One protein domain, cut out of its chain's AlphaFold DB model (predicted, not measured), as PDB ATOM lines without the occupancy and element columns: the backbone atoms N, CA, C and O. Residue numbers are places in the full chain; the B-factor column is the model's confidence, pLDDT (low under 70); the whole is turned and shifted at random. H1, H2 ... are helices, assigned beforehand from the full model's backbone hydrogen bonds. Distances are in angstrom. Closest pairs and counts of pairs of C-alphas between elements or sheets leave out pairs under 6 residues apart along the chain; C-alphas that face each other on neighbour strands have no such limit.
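AT A GLANCE: This is residues 898 to 997 of the 1019 residues of the protein "Ankyrin" of Anaeromyces robustus (UniProt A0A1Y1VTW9). A loose group of short helices, H1 to H5, has one long helix, H6, running out of it as an arm; the start of H6 lies beside H5 and H4, and residues 986 to 997 stick out free. At the opposite end residues 918 to 926, of which 918 to 922 belong to H2, also stick out, and these two ends make the length. The printed part has 100 residues with six named helices, H1 to H6 in that order, and no named strand; the class is all helix. The whole is loose, with a radius of gyration of the C-alphas of 18.4 A and spans of 71 by 26 by 17 A.

HOW THE PARTS SIT: H1, residues 898 to 908, and H2, residues 911 to 922, meet only through their link. H2 is close to but not clearly touching H3, residues 929 to 943: the closest C-alphas, of Leu 913 and Phe 939, are 7.1 A apart, at a shallow tilt of 20 degrees, opposite ways. H3 touches H1 with residues 939 to 943 alone, the closest C-alphas being those of Tyr 907 and Val 943 at 6.0 A; the steep tilt of 69.7 degrees is only just short of about perpendicular. H5, residues 955 to 963, only just touches H1, with 3 pairs of C-alphas within 8 A, the closest those of Glu 901 and Ile 960 at 7.0 A; they run the same way at a shallow tilt of 20 degrees. H6, residues 968 to 995, is close to but not clearly touching H5, the closest C-alphas, of Leu 962 and Arg 971, being 6.6 A apart. They run opposite ways at a shallow tilt of 13 degrees. H4, residues 947 to 951, touches H6, which meets it with residues 974 to 978 alone; the closest C-alphas are those of Tyr 949 and Ile 974, 6.7 A. H3 is apart from H4, H5 and H6. Every O i to N i+4 pair is within hydrogen-bond range in H1, H2 and H5; in H3 it is 10 of 11, in H6 21 of 24, and in H4 0 of 1, beside 2 of 2 O i to N i+3 pairs.

IN THESE COORDINATES: H1 begins at C-alpha 898 at (-2.620, -28.814, 43.846) and is 15.2 A long from first to last C-alpha. H2 measures 16.0 A, H3 21.1 A, H4 6.8 A and H5 12.4 A. H6 is the longest at 41.6 A, from C-alpha 968 at (7.893, -16.536, 25.370) to C-alpha 995 at (34.509, -34.414, 51.932).

THE WHOLE: The two C-alphas farthest apart, of Ile 923 and Asn 997, are 71.2 A apart. Without the free stretches, the body spans 44 by 27 by 17 A. The printed part has no cut and no long link. The mean pLDDT of the printed part is 80.7, and residues 985 to 997 are under 70.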
ATOM      1  N   GLU A 898      -1.210 -29.211  43.761       81.81
ATOM      2  CA  GLU A 898      -2.620 -28.814  43.846       81.81
ATOM      3  C   GLU A 898      -2.771 -27.491  44.612       81.81
ATOM      4  O   GLU A 898      -3.534 -26.614  44.217       81.81
ATOM      5  N   LEU A 899      -1.982 -27.304  45.673       82.94
ATOM      6  CA  LEU A 899      -1.985 -26.091  46.485       82.94
ATOM      7  C   LEU A 899      -1.509 -24.858  45.719       82.94
ATOM      8  O   LEU A 899      -2.176 -23.823  45.753       82.94
ATOM      9  N   VAL A 900      -0.382 -24.968  45.013       85.00
ATOM     10  CA  VAL A 900       0.142 -23.883  44.175       85.00
ATOM     11  C   VAL A 900      -0.866 -23.524  43.081       85.00
ATOM     12  O   VAL A 900      -1.120 -22.340  42.858       85.00
ATOM     13  N   GLU A 901      -1.505 -24.516  42.453       86.56
ATOM     14  CA  GLU A 901      -2.562 -24.276  41.465       86.56
ATOM     15  C   GLU A 901      -3.772 -23.552  42.071       86.56
ATOM     16  O   GLU A 901      -4.219 -22.559  41.496       86.56
ATOM     17  N   ILE A 902      -4.263 -23.975  43.243       87.38
ATOM     18  CA  ILE A 902      -5.371 -23.307  43.952       87.38
ATOM     19  C   ILE A 902      -5.027 -21.841  44.243       87.38
ATOM     20  O   ILE A 902      -5.860 -20.957  44.028       87.38
ATOM     21  N   ILE A 903      -3.807 -21.573  44.721       87.00
ATOM     22  CA  ILE A 903      -3.360 -20.218  45.054       87.00
ATOM     23  C   ILE A 903      -3.300 -19.358  43.791       87.00
ATOM     24  O   ILE A 903      -3.921 -18.294  43.751       87.00
ATOM     25  N   ILE A 904      -2.609 -19.821  42.743       86.00
ATOM     26  CA  ILE A 904      -2.482 -19.064  41.491       86.00
ATOM     27  C   ILE A 904      -3.863 -18.800  40.896       86.00
ATOM     28  O   ILE A 904      -4.156 -17.660  40.548       86.00
ATOM     29  N   GLN A 905      -4.741 -19.802  40.838       87.50
ATOM     30  CA  GLN A 905      -6.092 -19.627  40.303       87.50
ATOM     31  C   GLN A 905      -6.894 -18.582  41.087       87.50
ATOM     32  O   GLN A 905      -7.559 -17.749  40.472       87.50
ATOM     33  N   HIS A 906      -6.813 -18.587  42.421       87.81
ATOM     34  CA  HIS A 906      -7.545 -17.635  43.255       87.81
ATOM     35  C   HIS A 906      -7.125 -16.181  43.002       87.81
ATOM     36  O   HIS A 906      -7.979 -15.306  42.866       87.81
ATOM     37  N   TYR A 907      -5.818 -15.918  42.931       85.75
ATOM     38  CA  TYR A 907      -5.304 -14.554  42.775       85.75
ATOM     39  C   TYR A 907      -5.251 -14.083  41.316       85.75
ATOM     40  O   TYR A 907      -5.433 -12.893  41.058       85.75
ATOM     41  N   PHE A 908      -5.038 -14.994  40.361       86.75
ATOM     42  CA  PHE A 908      -4.974 -14.667  38.936       86.75
ATOM     43  C   PHE A 908      -6.359 -14.367  38.362       86.75
ATOM     44  O   PHE A 908      -6.558 -13.327  37.734       86.75
ATOM     45  N   TYR A 909      -7.354 -15.221  38.626       85.94
ATOM     46  CA  TYR A 909      -8.731 -15.021  38.157       85.94
ATOM     47  C   TYR A 909      -9.528 -14.097  39.088       85.94
ATOM     48  O   TYR A 909     -10.659 -14.386  39.483       85.94
ATOM     49  N   ASN A 910      -8.924 -12.967  39.454       85.00
ATOM     50  CA  ASN A 910      -9.526 -12.016  40.372       85.00
ATOM     51  C   ASN A 910     -10.611 -11.150  39.701       85.00
ATOM     52  O   ASN A 910     -10.761 -11.074  38.477       85.00
ATOM     53  N   LYS A 911     -11.381 -10.452  40.542       88.81
ATOM     54  CA  LYS A 911     -12.480  -9.578  40.112       88.81
ATOM     55  C   LYS A 911     -12.019  -8.456  39.172       88.81
ATOM     56  O   LYS A 911     -12.804  -8.035  38.324       88.81
ATOM     57  N   GLU A 912     -10.789  -7.966  39.312       90.31
ATOM     58  CA  GLU A 912     -10.263  -6.875  38.487       90.31
ATOM     59  C   GLU A 912      -9.917  -7.345  37.071       90.31
ATOM     60  O   GLU A 912     -10.337  -6.693  36.114       90.31
ATOM     61  N   LEU A 913      -9.288  -8.516  36.906       91.75
ATOM     62  CA  LEU A 913      -9.081  -9.121  35.586       91.75
ATOM     63  C   LEU A 913     -10.423  -9.318  34.867       91.75
ATOM     64  O   LEU A 913     -10.581  -8.907  33.716       91.75
ATOM     65  N   ILE A 914     -11.421  -9.877  35.561       91.44
ATOM     66  CA  ILE A 914     -12.762 -10.085  34.998       91.44
ATOM     67  C   ILE A 914     -13.386  -8.751  34.571       91.44
ATOM     68  O   ILE A 914     -13.917  -8.653  33.466       91.44
ATOM     69  N   LYS A 915     -13.299  -7.702  35.397       93.81
ATOM     70  CA  LYS A 915     -13.788  -6.362  35.033       93.81
ATOM     71  C   LYS A 915     -13.077  -5.800  33.805       93.81
ATOM     72  O   LYS A 915     -13.753  -5.243  32.944       93.81
ATOM     73  N   VAL A 916     -11.753  -5.940  33.707       94.12
ATOM     74  CA  VAL A 916     -10.981  -5.490  32.537       94.12
ATOM     75  C   VAL A 916     -11.467  -6.204  31.279       94.12
ATOM     76  O   VAL A 916     -11.778  -5.543  30.288       94.12
ATOM     77  N   LEU A 917     -11.618  -7.529  31.331       93.19
ATOM     78  CA  LEU A 917     -12.108  -8.320  30.200       93.19
ATOM     79  C   LEU A 917     -13.553  -7.952  29.821       93.19
ATOM     80  O   LEU A 917     -13.846  -7.755  28.641       93.19
ATOM     81  N   LEU A 918     -14.442  -7.775  30.805       93.62
ATOM     82  CA  LEU A 918     -15.828  -7.346  30.581       93.62
ATOM     83  C   LEU A 918     -15.920  -5.930  30.007       93.62
ATOM     84  O   LEU A 918     -16.786  -5.667  29.176       93.62
ATOM     85  N   ASN A 919     -15.037  -5.019  30.417       94.00
ATOM     86  CA  ASN A 919     -14.994  -3.664  29.880       94.00
ATOM     87  C   ASN A 919     -14.502  -3.651  28.426       94.00
ATOM     88  O   ASN A 919     -15.053  -2.942  27.594       94.00
ATOM     89  N   ILE A 920     -13.505  -4.472  28.085       93.56
ATOM     90  CA  ILE A 920     -13.061  -4.615  26.690       93.56
ATOM     91  C   ILE A 920     -14.184  -5.206  25.824       93.56
ATOM     92  O   ILE A 920     -14.416  -4.749  24.701       93.56
ATOM     93  N   TYR A 921     -14.915  -6.178  26.370       92.56
ATOM     94  CA  TYR A 921     -16.083  -6.759  25.719       92.56
ATOM     95  C   TYR A 921     -17.217  -5.737  25.525       92.56
ATOM     96  O   TYR A 921     -17.786  -5.658  24.436       92.56
ATOM     97  N   SER A 922     -17.523  -4.915  26.536       94.62
ATOM     98  CA  SER A 922     -18.628  -3.944  26.489       94.62
ATOM     99  C   SER A 922     -18.437  -2.882  25.401       94.62
ATOM    100  O   SER A 922     -19.403  -2.495  24.743       94.62
ATOM    101  N   ILE A 923     -17.191  -2.474  25.143       95.12
ATOM    102  CA  ILE A 923     -16.837  -1.528  24.073       95.12
ATOM    103  C   ILE A 923     -16.671  -2.194  22.698       95.12
ATOM    104  O   ILE A 923     -16.301  -1.521  21.737       95.12
ATOM    105  N   LYS A 924     -16.926  -3.508  22.585       92.38
ATOM    106  CA  LYS A 924     -16.792  -4.311  21.354       92.38
ATOM    107  C   LYS A 924     -15.415  -4.196  20.686       92.38
ATOM    108  O   LYS A 924     -15.301  -4.284  19.463       92.38
ATOM    109  N   LYS A 925     -14.357  -3.994  21.473       89.69
ATOM    110  CA  LYS A 925     -12.990  -3.906  20.951       89.69
ATOM    111  C   LYS A 925     -12.472  -5.313  20.647       89.69
ATOM    112  O   LYS A 925     -12.426  -6.161  21.534       89.69
ATOM    113  N   ALA A 926     -12.049  -5.545  19.405       90.31
ATOM    114  CA  ALA A 926     -11.375  -6.785  19.030       90.31
ATOM    115  C   ALA A 926     -10.027  -6.901  19.764       90.31
ATOM    116  O   ALA A 926      -9.246  -5.948  19.799       90.31
ATOM    117  N   LEU A 927      -9.768  -8.069  20.348       90.38
ATOM    118  CA  LEU A 927      -8.517  -8.412  21.021       90.38
ATOM    119  C   LEU A 927      -7.731  -9.374  20.137       90.38
ATOM    120  O   LEU A 927      -8.229 -10.448  19.798       90.38
ATOM    121  N   THR A 928      -6.497  -9.014  19.791       92.06
ATOM    122  CA  THR A 928      -5.565 -10.002  19.240       92.06
ATOM    123  C   THR A 928      -5.047 -10.908  20.359       92.06
ATOM    124  O   THR A 928      -5.082 -10.546  21.538       92.06
ATOM    125  N   VAL A 929      -4.505 -12.076  20.000       86.94
ATOM    126  CA  VAL A 929      -3.840 -12.975  20.962       86.94
ATOM    127  C   VAL A 929      -2.728 -12.240  21.718       86.94
ATOM    128  O   VAL A 929      -2.624 -12.369  22.934       86.94
ATOM    129  N   LYS A 930      -1.954 -11.400  21.020       86.81
ATOM    130  CA  LYS A 930      -0.857 -10.618  21.602       86.81
ATOM    131  C   LYS A 930      -1.352  -9.569  22.600       86.81
ATOM    132  O   LYS A 930      -0.729  -9.369  23.640       86.81
ATOM    133  N   ASP A 931      -2.474  -8.913  22.305       88.25
ATOM    134  CA  ASP A 931      -3.084  -7.947  23.223       88.25
ATOM    135  C   ASP A 931      -3.607  -8.633  24.489       88.25
ATOM    136  O   ASP A 931      -3.400  -8.128  25.593       88.25
ATOM    137  N   LEU A 932      -4.234  -9.804  24.341       89.12
ATOM    138  CA  LEU A 932      -4.708 -10.599  25.471       89.12
ATOM    139  C   LEU A 932      -3.539 -11.086  26.334       89.12
ATOM    140  O   LEU A 932      -3.562 -10.882  27.543       89.12
ATOM    141  N   GLN A 933      -2.493 -11.650  25.723       87.56
ATOM    142  CA  GLN A 933      -1.271 -12.061  26.425       87.56
ATOM    143  C   GLN A 933      -0.661 -10.899  27.211       87.56
ATOM    144  O   GLN A 933      -0.346 -11.057  28.385       87.56
ATOM    145  N   LYS A 934      -0.579  -9.705  26.609       89.06
ATOM    146  CA  LYS A 934      -0.061  -8.510  27.285       89.06
ATOM    147  C   LYS A 934      -0.889  -8.128  28.514       89.06
ATOM    148  O   LYS A 934      -0.307  -7.755  29.527       89.06
ATOM    149  N   ILE A 935      -2.218  -8.215  28.439       90.25
ATOM    150  CA  ILE A 935      -3.101  -7.967  29.590       90.25
ATOM    151  C   ILE A 935      -2.850  -9.019  30.675       90.25
ATOM    152  O   ILE A 935      -2.607  -8.658  31.823       90.25
ATOM    153  N   LEU A 936      -2.852 -10.302  30.310       90.50
ATOM    154  CA  LEU A 936      -2.665 -11.402  31.256       90.50
ATOM    155  C   LEU A 936      -1.290 -11.356  31.944       90.50
ATOM    156  O   LEU A 936      -1.216 -11.597  33.146       90.50
ATOM    157  N   SER A 937      -0.222 -10.968  31.238       86.75
ATOM    158  CA  SER A 937       1.118 -10.785  31.816       86.75
ATOM    159  C   SER A 937       1.176  -9.713  32.904       86.75
ATOM    160  O   SER A 937       1.981  -9.837  33.822       86.75
ATOM    161  N   VAL A 938       0.368  -8.649  32.813       87.94
ATOM    162  CA  VAL A 938       0.329  -7.604  33.853       87.94
ATOM    163  C   VAL A 938      -0.243  -8.180  35.144       87.94
ATOM    164  O   VAL A 938       0.377  -8.040  36.191       87.94
ATOM    165  N   PHE A 939      -1.360  -8.905  35.054       87.81
ATOM    166  CA  PHE A 939      -1.982  -9.543  36.214       87.81
ATOM    167  C   PHE A 939      -1.148 -10.703  36.772       87.81
ATOM    168  O   PHE A 939      -1.061 -10.852  37.984       87.81
ATOM    169  N   ALA A 940      -0.480 -11.494  35.924       85.69
ATOM    170  CA  ALA A 940       0.420 -12.560  36.375       85.69
ATOM    171  C   ALA A 940       1.523 -12.023  37.307       85.69
ATOM    172  O   ALA A 940       1.766 -12.599  38.367       85.69
ATOM    173  N   LYS A 941       2.114 -10.870  36.958       83.31
ATOM    174  CA  LYS A 941       3.159 -10.201  37.754       83.31
ATOM    175  C   LYS A 941       2.679  -9.690  39.113       83.31
ATOM    176  O   LYS A 941       3.492  -9.526  40.015       83.31
ATOM    177  N   GLU A 942       1.383  -9.426  39.268       81.12
ATOM    178  CA  GLU A 942       0.799  -9.059  40.564       81.12
ATOM    179  C   GLU A 942       0.628 -10.278  41.485       81.12
ATOM    180  O   GLU A 942       0.602 -10.124  42.705       81.12
ATOM    181  N   VAL A 943       0.527 -11.491  40.923       79.31
ATOM    182  CA  VAL A 943       0.335 -12.736  41.685       79.31
ATOM    183  C   VAL A 943       1.663 -13.345  42.126       79.31
ATOM    184  O   VAL A 943       1.781 -13.794  43.270       79.31
ATOM    185  N   PHE A 944       2.651 -13.375  41.231       78.94
ATOM    186  CA  PHE A 944       3.995 -13.879  41.493       78.94
ATOM    187  C   PHE A 944       5.035 -12.982  40.814       78.94
ATOM    188  O   PHE A 944       4.864 -12.566  39.668       78.94
ATOM    189  N   ASN A 945       6.110 -12.668  41.539       81.44
ATOM    190  CA  ASN A 945       7.205 -11.855  41.020       81.44
ATOM    191  C   ASN A 945       8.279 -12.734  40.355       81.44
ATOM    192  O   ASN A 945       8.232 -13.964  40.426       81.44
ATOM    193  N   ASP A 946       9.258 -12.092  39.722       82.19
ATOM    194  CA  ASP A 946      10.313 -12.801  38.998       82.19
ATOM    195  C   ASP A 946      11.230 -13.613  39.937       82.19
ATOM    196  O   ASP A 946      11.725 -14.664  39.535       82.19
ATOM    197  N   ASP A 947      11.355 -13.210  41.208       84.69
ATOM    198  CA  ASP A 947      12.169 -13.902  42.219       84.69
ATOM    199  C   ASP A 947      11.653 -15.313  42.542       84.69
ATOM    200  O   ASP A 947      12.408 -16.148  43.041       84.69
ATOM    201  N   ILE A 948      10.367 -15.603  42.298       84.56
ATOM    202  CA  ILE A 948       9.822 -16.955  42.493       84.56
ATOM    203  C   ILE A 948      10.512 -17.955  41.565       84.56
ATOM    204  O   ILE A 948      10.794 -19.071  42.000       84.56
ATOM    205  N   TYR A 949      10.829 -17.571  40.325       86.50
ATOM    206  CA  TYR A 949      11.453 -18.484  39.366       86.50
ATOM    207  C   TYR A 949      12.833 -18.947  39.821       86.50
ATOM    208  O   TYR A 949      13.143 -20.128  39.701       86.50
ATOM    209  N   ASP A 950      13.619 -18.047  40.411       84.19
ATOM    210  CA  ASP A 950      14.959 -18.369  40.906       84.19
ATOM    211  C   ASP A 950      14.913 -19.306  42.136       84.19
ATOM    212  O   ASP A 950      15.910 -19.946  42.477       84.19
ATOM    213  N   LYS A 951      13.751 -19.445  42.793       84.06
ATOM    214  CA  LYS A 951      13.549 -20.291  43.985       84.06
ATOM    215  C   LYS A 951      12.953 -21.665  43.682       84.06
ATOM    216  O   LYS A 951      13.060 -22.556  44.523       84.06
ATOM    217  N   ILE A 952      12.326 -21.855  42.522       85.00
ATOM    218  CA  ILE A 952      11.732 -23.141  42.143       85.00
ATOM    219  C   ILE A 952      12.853 -24.123  41.784       85.00
ATOM    220  O   ILE A 952      13.653 -23.847  40.898       85.00
ATOM    221  N   ASN A 953      12.875 -25.278  42.453       82.69
ATOM    222  CA  ASN A 953      13.764 -26.411  42.142       82.69
ATOM    223  C   ASN A 953      12.995 -27.622  41.579       82.69
ATOM    224  O   ASN A 953      13.594 -28.596  41.144       82.69
ATOM    225  N   ASP A 954      11.663 -27.559  41.598       84.31
ATOM    226  CA  ASP A 954      10.768 -28.631  41.172       84.31
ATOM    227  C   ASP A 954      10.195 -28.315  39.785       84.31
ATOM    228  O   ASP A 954       9.582 -27.266  39.566       84.31
ATOM    229  N   GLU A 955      10.408 -29.227  38.840       87.06
ATOM    230  CA  GLU A 955      10.032 -29.050  37.439       87.06
ATOM    231  C   GLU A 955       8.511 -29.048  37.229       87.06
ATOM    232  O   GLU A 955       7.997 -28.306  36.388       87.06
ATOM    233  N   GLU A 956       7.753 -29.812  38.019       85.31
ATOM    234  CA  GLU A 956       6.293 -29.789  37.948       85.31
ATOM    235  C   GLU A 956       5.735 -28.453  38.434       85.31
ATOM    236  O   GLU A 956       4.837 -27.889  37.800       85.31
ATOM    237  N   ILE A 957       6.286 -27.920  39.530       85.62
ATOM    238  CA  ILE A 957       5.929 -26.589  40.027       85.62
ATOM    239  C   ILE A 957       6.289 -25.540  38.976       85.62
ATOM    240  O   ILE A 957       5.441 -24.709  38.645       85.62
ATOM    241  N   LEU A 958       7.488 -25.603  38.390       89.44
ATOM    242  CA  LEU A 958       7.890 -24.688  37.324       89.44
ATOM    243  C   LEU A 958       6.889 -24.717  36.164       89.44
ATOM    244  O   LEU A 958       6.432 -23.667  35.714       89.44
ATOM    245  N   ASN A 959       6.489 -25.910  35.727       89.19
ATOM    246  CA  ASN A 959       5.518 -26.081  34.655       89.19
ATOM    247  C   ASN A 959       4.163 -25.431  34.972       89.19
ATOM    248  O   ASN A 959       3.527 -24.894  34.062       89.19
ATOM    249  N   ILE A 960       3.729 -25.406  36.238       88.75
ATOM    250  CA  ILE A 960       2.541 -24.640  36.642       88.75
ATOM    251  C   ILE A 960       2.763 -23.145  36.407       88.75
ATOM    252  O   ILE A 960       1.932 -22.519  35.753       88.75
ATOM    253  N   PHE A 961       3.870 -22.570  36.884       87.81
ATOM    254  CA  PHE A 961       4.151 -21.140  36.706       87.81
ATOM    255  C   PHE A 961       4.299 -20.754  35.234       87.81
ATOM    256  O   PHE A 961       3.773 -19.726  34.809       87.81
ATOM    257  N   LEU A 962       4.946 -21.597  34.423       89.69
ATOM    258  CA  LEU A 962       5.117 -21.346  32.994       89.69
ATOM    259  C   LEU A 962       3.776 -21.314  32.244       89.69
ATOM    260  O   LEU A 962       3.664 -20.583  31.262       89.69
ATOM    261  N   LYS A 963       2.725 -22.016  32.702       89.38
ATOM    262  CA  LYS A 963       1.368 -21.882  32.118       89.38
ATOM    263  C   LYS A 963       0.840 -20.444  32.182       89.38
ATOM    264  O   LYS A 963       0.053 -20.065  31.319       89.38
ATOM    265  N   TYR A 964       1.286 -19.661  33.164       87.44
ATOM    266  CA  TYR A 964       0.886 -18.270  33.380       87.44
ATOM    267  C   TYR A 964       1.971 -17.259  32.954       87.44
ATOM    268  O   TYR A 964       1.783 -16.057  33.133       87.44
ATOM    269  N   GLU A 965       3.082 -17.719  32.360       88.75
ATOM    270  CA  GLU A 965       4.092 -16.861  31.730       88.75
ATOM    271  C   GLU A 965       3.809 -16.740  30.227       88.75
ATOM    272  O   GLU A 965       4.073 -17.651  29.433       88.75
ATOM    273  N   PHE A 966       3.226 -15.604  29.846       85.94
ATOM    274  CA  PHE A 966       2.792 -15.333  28.475       85.94
ATOM    275  C   PHE A 966       3.873 -14.654  27.617       85.94
ATOM    276  O   PHE A 966       3.673 -14.507  26.410       85.94
ATOM    277  N   ASP A 967       5.013 -14.256  28.196       81.00
ATOM    278  CA  ASP A 967       6.180 -13.791  27.442       81.00
ATOM    279  C   ASP A 967       7.106 -14.970  27.104       81.00
ATOM    280  O   ASP A 967       7.868 -15.451  27.941       81.00
ATOM    281  N   ASN A 968       7.078 -15.413  25.843       79.06
ATOM    282  CA  ASN A 968       7.893 -16.536  25.370       79.06
ATOM    283  C   ASN A 968       9.406 -16.320  25.548       79.06
ATOM    284  O   ASN A 968      10.124 -17.280  25.821       79.06
ATOM    285  N   ARG A 969       9.910 -15.083  25.427       79.75
ATOM    286  CA  ARG A 969      11.350 -14.814  25.608       79.75
ATOM    287  C   ARG A 969      11.741 -15.019  27.064       79.75
ATOM    288  O   ARG A 969      12.744 -15.666  27.359       79.75
ATOM    289  N   LYS A 970      10.917 -14.499  27.972       82.56
ATOM    290  CA  LYS A 970      11.112 -14.662  29.412       82.56
ATOM    291  C   LYS A 970      10.948 -16.121  29.837       82.56
ATOM    292  O   LYS A 970      11.778 -16.621  30.589       82.56
ATOM    293  N   ARG A 971       9.953 -16.820  29.288       85.38
ATOM    294  CA  ARG A 971       9.721 -18.258  29.481       85.38
ATOM    295  C   ARG A 971      10.966 -19.087  29.151       85.38
ATOM    296  O   ARG A 971      11.385 -19.896  29.972       85.38
ATOM    297  N   ASN A 972      11.583 -18.838  27.995       81.31
ATOM    298  CA  ASN A 972      12.802 -19.533  27.569       81.31
ATOM    299  C   ASN A 972      13.983 -19.225  28.497       81.31
ATOM    300  O   ASN A 972      14.702 -20.135  28.900       81.31
ATOM    301  N   LYS A 973      14.139 -17.958  28.904       86.25
ATOM    302  CA  LYS A 973      15.174 -17.552  29.865       86.25
ATOM    303  C   LYS A 973      15.016 -18.249  31.223       86.25
ATOM    304  O   LYS A 973      16.007 -18.678  31.802       86.25
ATOM    305  N   ILE A 974      13.785 -18.365  31.725       87.25
ATOM    306  CA  ILE A 974      13.480 -19.059  32.985       87.25
ATOM    307  C   ILE A 974      13.810 -20.552  32.874       87.25
ATOM    308  O   ILE A 974      14.458 -21.098  33.762       87.25
ATOM    309  N   LEU A 975      13.393 -21.202  31.783       87.31
ATOM    310  CA  LEU A 975      13.691 -22.615  31.532       87.31
ATOM    311  C   LEU A 975      15.197 -22.883  31.492       87.31
ATOM    312  O   LEU A 975      15.652 -23.863  32.074       87.31
ATOM    313  N   LEU A 976      15.966 -22.000  30.850       82.81
ATOM    314  CA  LEU A 976      17.423 -22.100  30.802       82.81
ATOM    315  C   LEU A 976      18.037 -21.989  32.205       82.81
ATOM    316  O   LEU A 976      18.753 -22.891  32.627       82.81
ATOM    317  N   LYS A 977      17.679 -20.942  32.962       85.56
ATOM    318  CA  LYS A 977      18.133 -20.749  34.352       85.56
ATOM    319  C   LYS A 977      17.831 -21.952  35.246       85.56
ATOM    320  O   LYS A 977      18.684 -22.380  36.016       85.56
ATOM    321  N   PHE A 978      16.617 -22.492  35.156       86.12
ATOM    322  CA  PHE A 978      16.207 -23.644  35.954       86.12
ATOM    323  C   PHE A 978      17.040 -24.889  35.630       86.12
ATOM    324  O   PHE A 978      17.478 -25.586  36.543       86.12
ATOM    325  N   LYS A 979      17.301 -25.141  34.341       84.19
ATOM    326  CA  LYS A 979      18.156 -26.252  33.898       84.19
ATOM    327  C   LYS A 979      19.582 -26.121  34.436       84.19
ATOM    328  O   LYS A 979      20.105 -27.097  34.959       84.19
ATOM    329  N   ILE A 980      20.165 -24.921  34.378       78.50
ATOM    330  CA  ILE A 980      21.498 -24.636  34.940       78.50
ATOM    331  C   ILE A 980      21.520 -24.941  36.444       78.50
ATOM    332  O   ILE A 980      22.377 -25.679  36.920       78.50
ATOM    333  N   LYS A 981      20.527 -24.444  37.193       83.06
ATOM    334  CA  LYS A 981      20.432 -24.659  38.643       83.06
ATOM    335  C   LYS A 981      20.307 -26.138  39.020       83.06
ATOM    336  O   LYS A 981      20.926 -26.566  39.988       83.06
ATOM    337  N   LYS A 982      19.507 -26.906  38.273       79.00
ATOM    338  CA  LYS A 982      19.332 -28.351  38.484       79.00
ATOM    339  C   LYS A 982      20.662 -29.091  38.293       79.00
ATOM    340  O   LYS A 982      21.039 -29.860  39.165       79.00
ATOM    341  N   ASN A 983      21.407 -28.760  37.235       73.31
ATOM    342  CA  ASN A 983      22.724 -29.347  36.978       73.31
ATOM    343  C   ASN A 983      23.744 -29.013  38.088       73.31
ATOM    344  O   ASN A 983      24.496 -29.892  38.496       73.31
ATOM    345  N   ASN A 984      23.751 -27.779  38.607       71.25
ATOM    346  CA  ASN A 984      24.664 -27.385  39.691       71.25
ATOM    347  C   ASN A 984      24.324 -28.067  41.027       71.25
ATOM    348  O   ASN A 984      25.226 -28.479  41.744       71.25
ATOM    349  N   LEU A 985      23.033 -28.225  41.351       65.50
ATOM    350  CA  LEU A 985      22.601 -28.942  42.559       65.50
ATOM    351  C   LEU A 985      22.991 -30.423  42.522       65.50
ATOM    352  O   LEU A 985      23.368 -30.971  43.554       65.50
ATOM    353  N   ASP A 986      22.913 -31.053  41.348       52.72
ATOM    354  CA  ASP A 986      23.392 -32.421  41.170       52.72
ATOM    355  C   ASP A 986      24.918 -32.484  41.380       52.72
ATOM    356  O   ASP A 986      25.396 -33.382  42.065       52.72
ATOM    357  N   TYR A 987      25.676 -31.491  40.896       46.47
ATOM    358  CA  TYR A 987      27.134 -31.405  41.075       46.47
ATOM    359  C   TYR A 987      27.561 -31.207  42.545       46.47
ATOM    360  O   TYR A 987      28.437 -31.918  43.039       46.47
ATOM    361  N   ASP A 988      26.906 -30.298  43.278       44.25
ATOM    362  CA  ASP A 988      27.186 -30.039  44.701       44.25
ATOM    363  C   ASP A 988      26.812 -31.234  45.591       44.25
ATOM    364  O   ASP A 988      27.520 -31.544  46.551       44.25
ATOM    365  N   TYR A 989      25.730 -31.950  45.258       41.47
ATOM    366  CA  TYR A 989      25.321 -33.154  45.984       41.47
ATOM    367  C   TYR A 989      26.357 -34.281  45.868       41.47
ATOM    368  O   TYR A 989      26.527 -35.038  46.820       41.47
ATOM    369  N   TYR A 990      27.079 -34.385  44.748       43.34
ATOM    370  CA  TYR A 990      28.144 -35.380  44.586       43.34
ATOM    371  C   TYR A 990      29.447 -34.996  45.299       43.34
ATOM    372  O   TYR A 990      30.080 -35.875  45.874       43.34
ATOM    373  N   ASN A 991      29.804 -33.708  45.358       38.78
ATOM    374  CA  ASN A 991      31.006 -33.268  46.081       38.78
ATOM    375  C   ASN A 991      30.843 -33.328  47.610       38.78
ATOM    376  O   ASN A 991      31.813 -33.586  48.318       38.78
ATOM    377  N   TYR A 992      29.627 -33.153  48.138       34.75
ATOM    378  CA  TYR A 992      29.396 -33.179  49.588       34.75
ATOM    379  C   TYR A 992      29.644 -34.566  50.218       34.75
ATOM    380  O   TYR A 992      30.010 -34.657  51.384       34.75
ATOM    381  N   TYR A 993      29.511 -35.656  49.452       37.12
ATOM    382  CA  TYR A 993      29.776 -37.016  49.947       37.12
ATOM    383  C   TYR A 993      31.242 -37.464  49.842       37.12
ATOM    384  O   TYR A 993      31.567 -38.526  50.375       37.12
ATOM    385  N   ASP A 994      32.121 -36.674  49.215       39.03
ATOM    386  CA  ASP A 994      33.565 -36.955  49.162       39.03
ATOM    387  C   ASP A 994      34.367 -36.226  50.258       39.03
ATOM    388  O   ASP A 994      35.480 -36.645  50.576       39.03
ATOM    389  N   TYR A 995      33.807 -35.190  50.897       36.62
ATOM    390  CA  TYR A 995      34.509 -34.414  51.932       36.62
ATOM    391  C   TYR A 995      34.212 -34.846  53.381       36.62
ATOM    392  O   TYR A 995      35.081 -34.703  54.237       36.62
ATOM    393  N   ASP A 996      33.069 -35.483  53.664       33.06
ATOM    394  CA  ASP A 996      32.693 -35.901  55.032       33.06
ATOM    395  C   ASP A 996      33.438 -37.161  55.550       33.06
ATOM    396  O   ASP A 996      33.107 -37.690  56.610       33.06
ATOM    397  N   ASN A 997      34.457 -37.660  54.836       35.34
ATOM    398  CA  ASN A 997      35.254 -38.833  55.239       35.34
ATOM    399  C   ASN A 997      36.707 -38.523  55.652       35.34
ATOM    400  O   ASN A 997      37.478 -39.465  55.851       35.34
TER     401      ASN A 997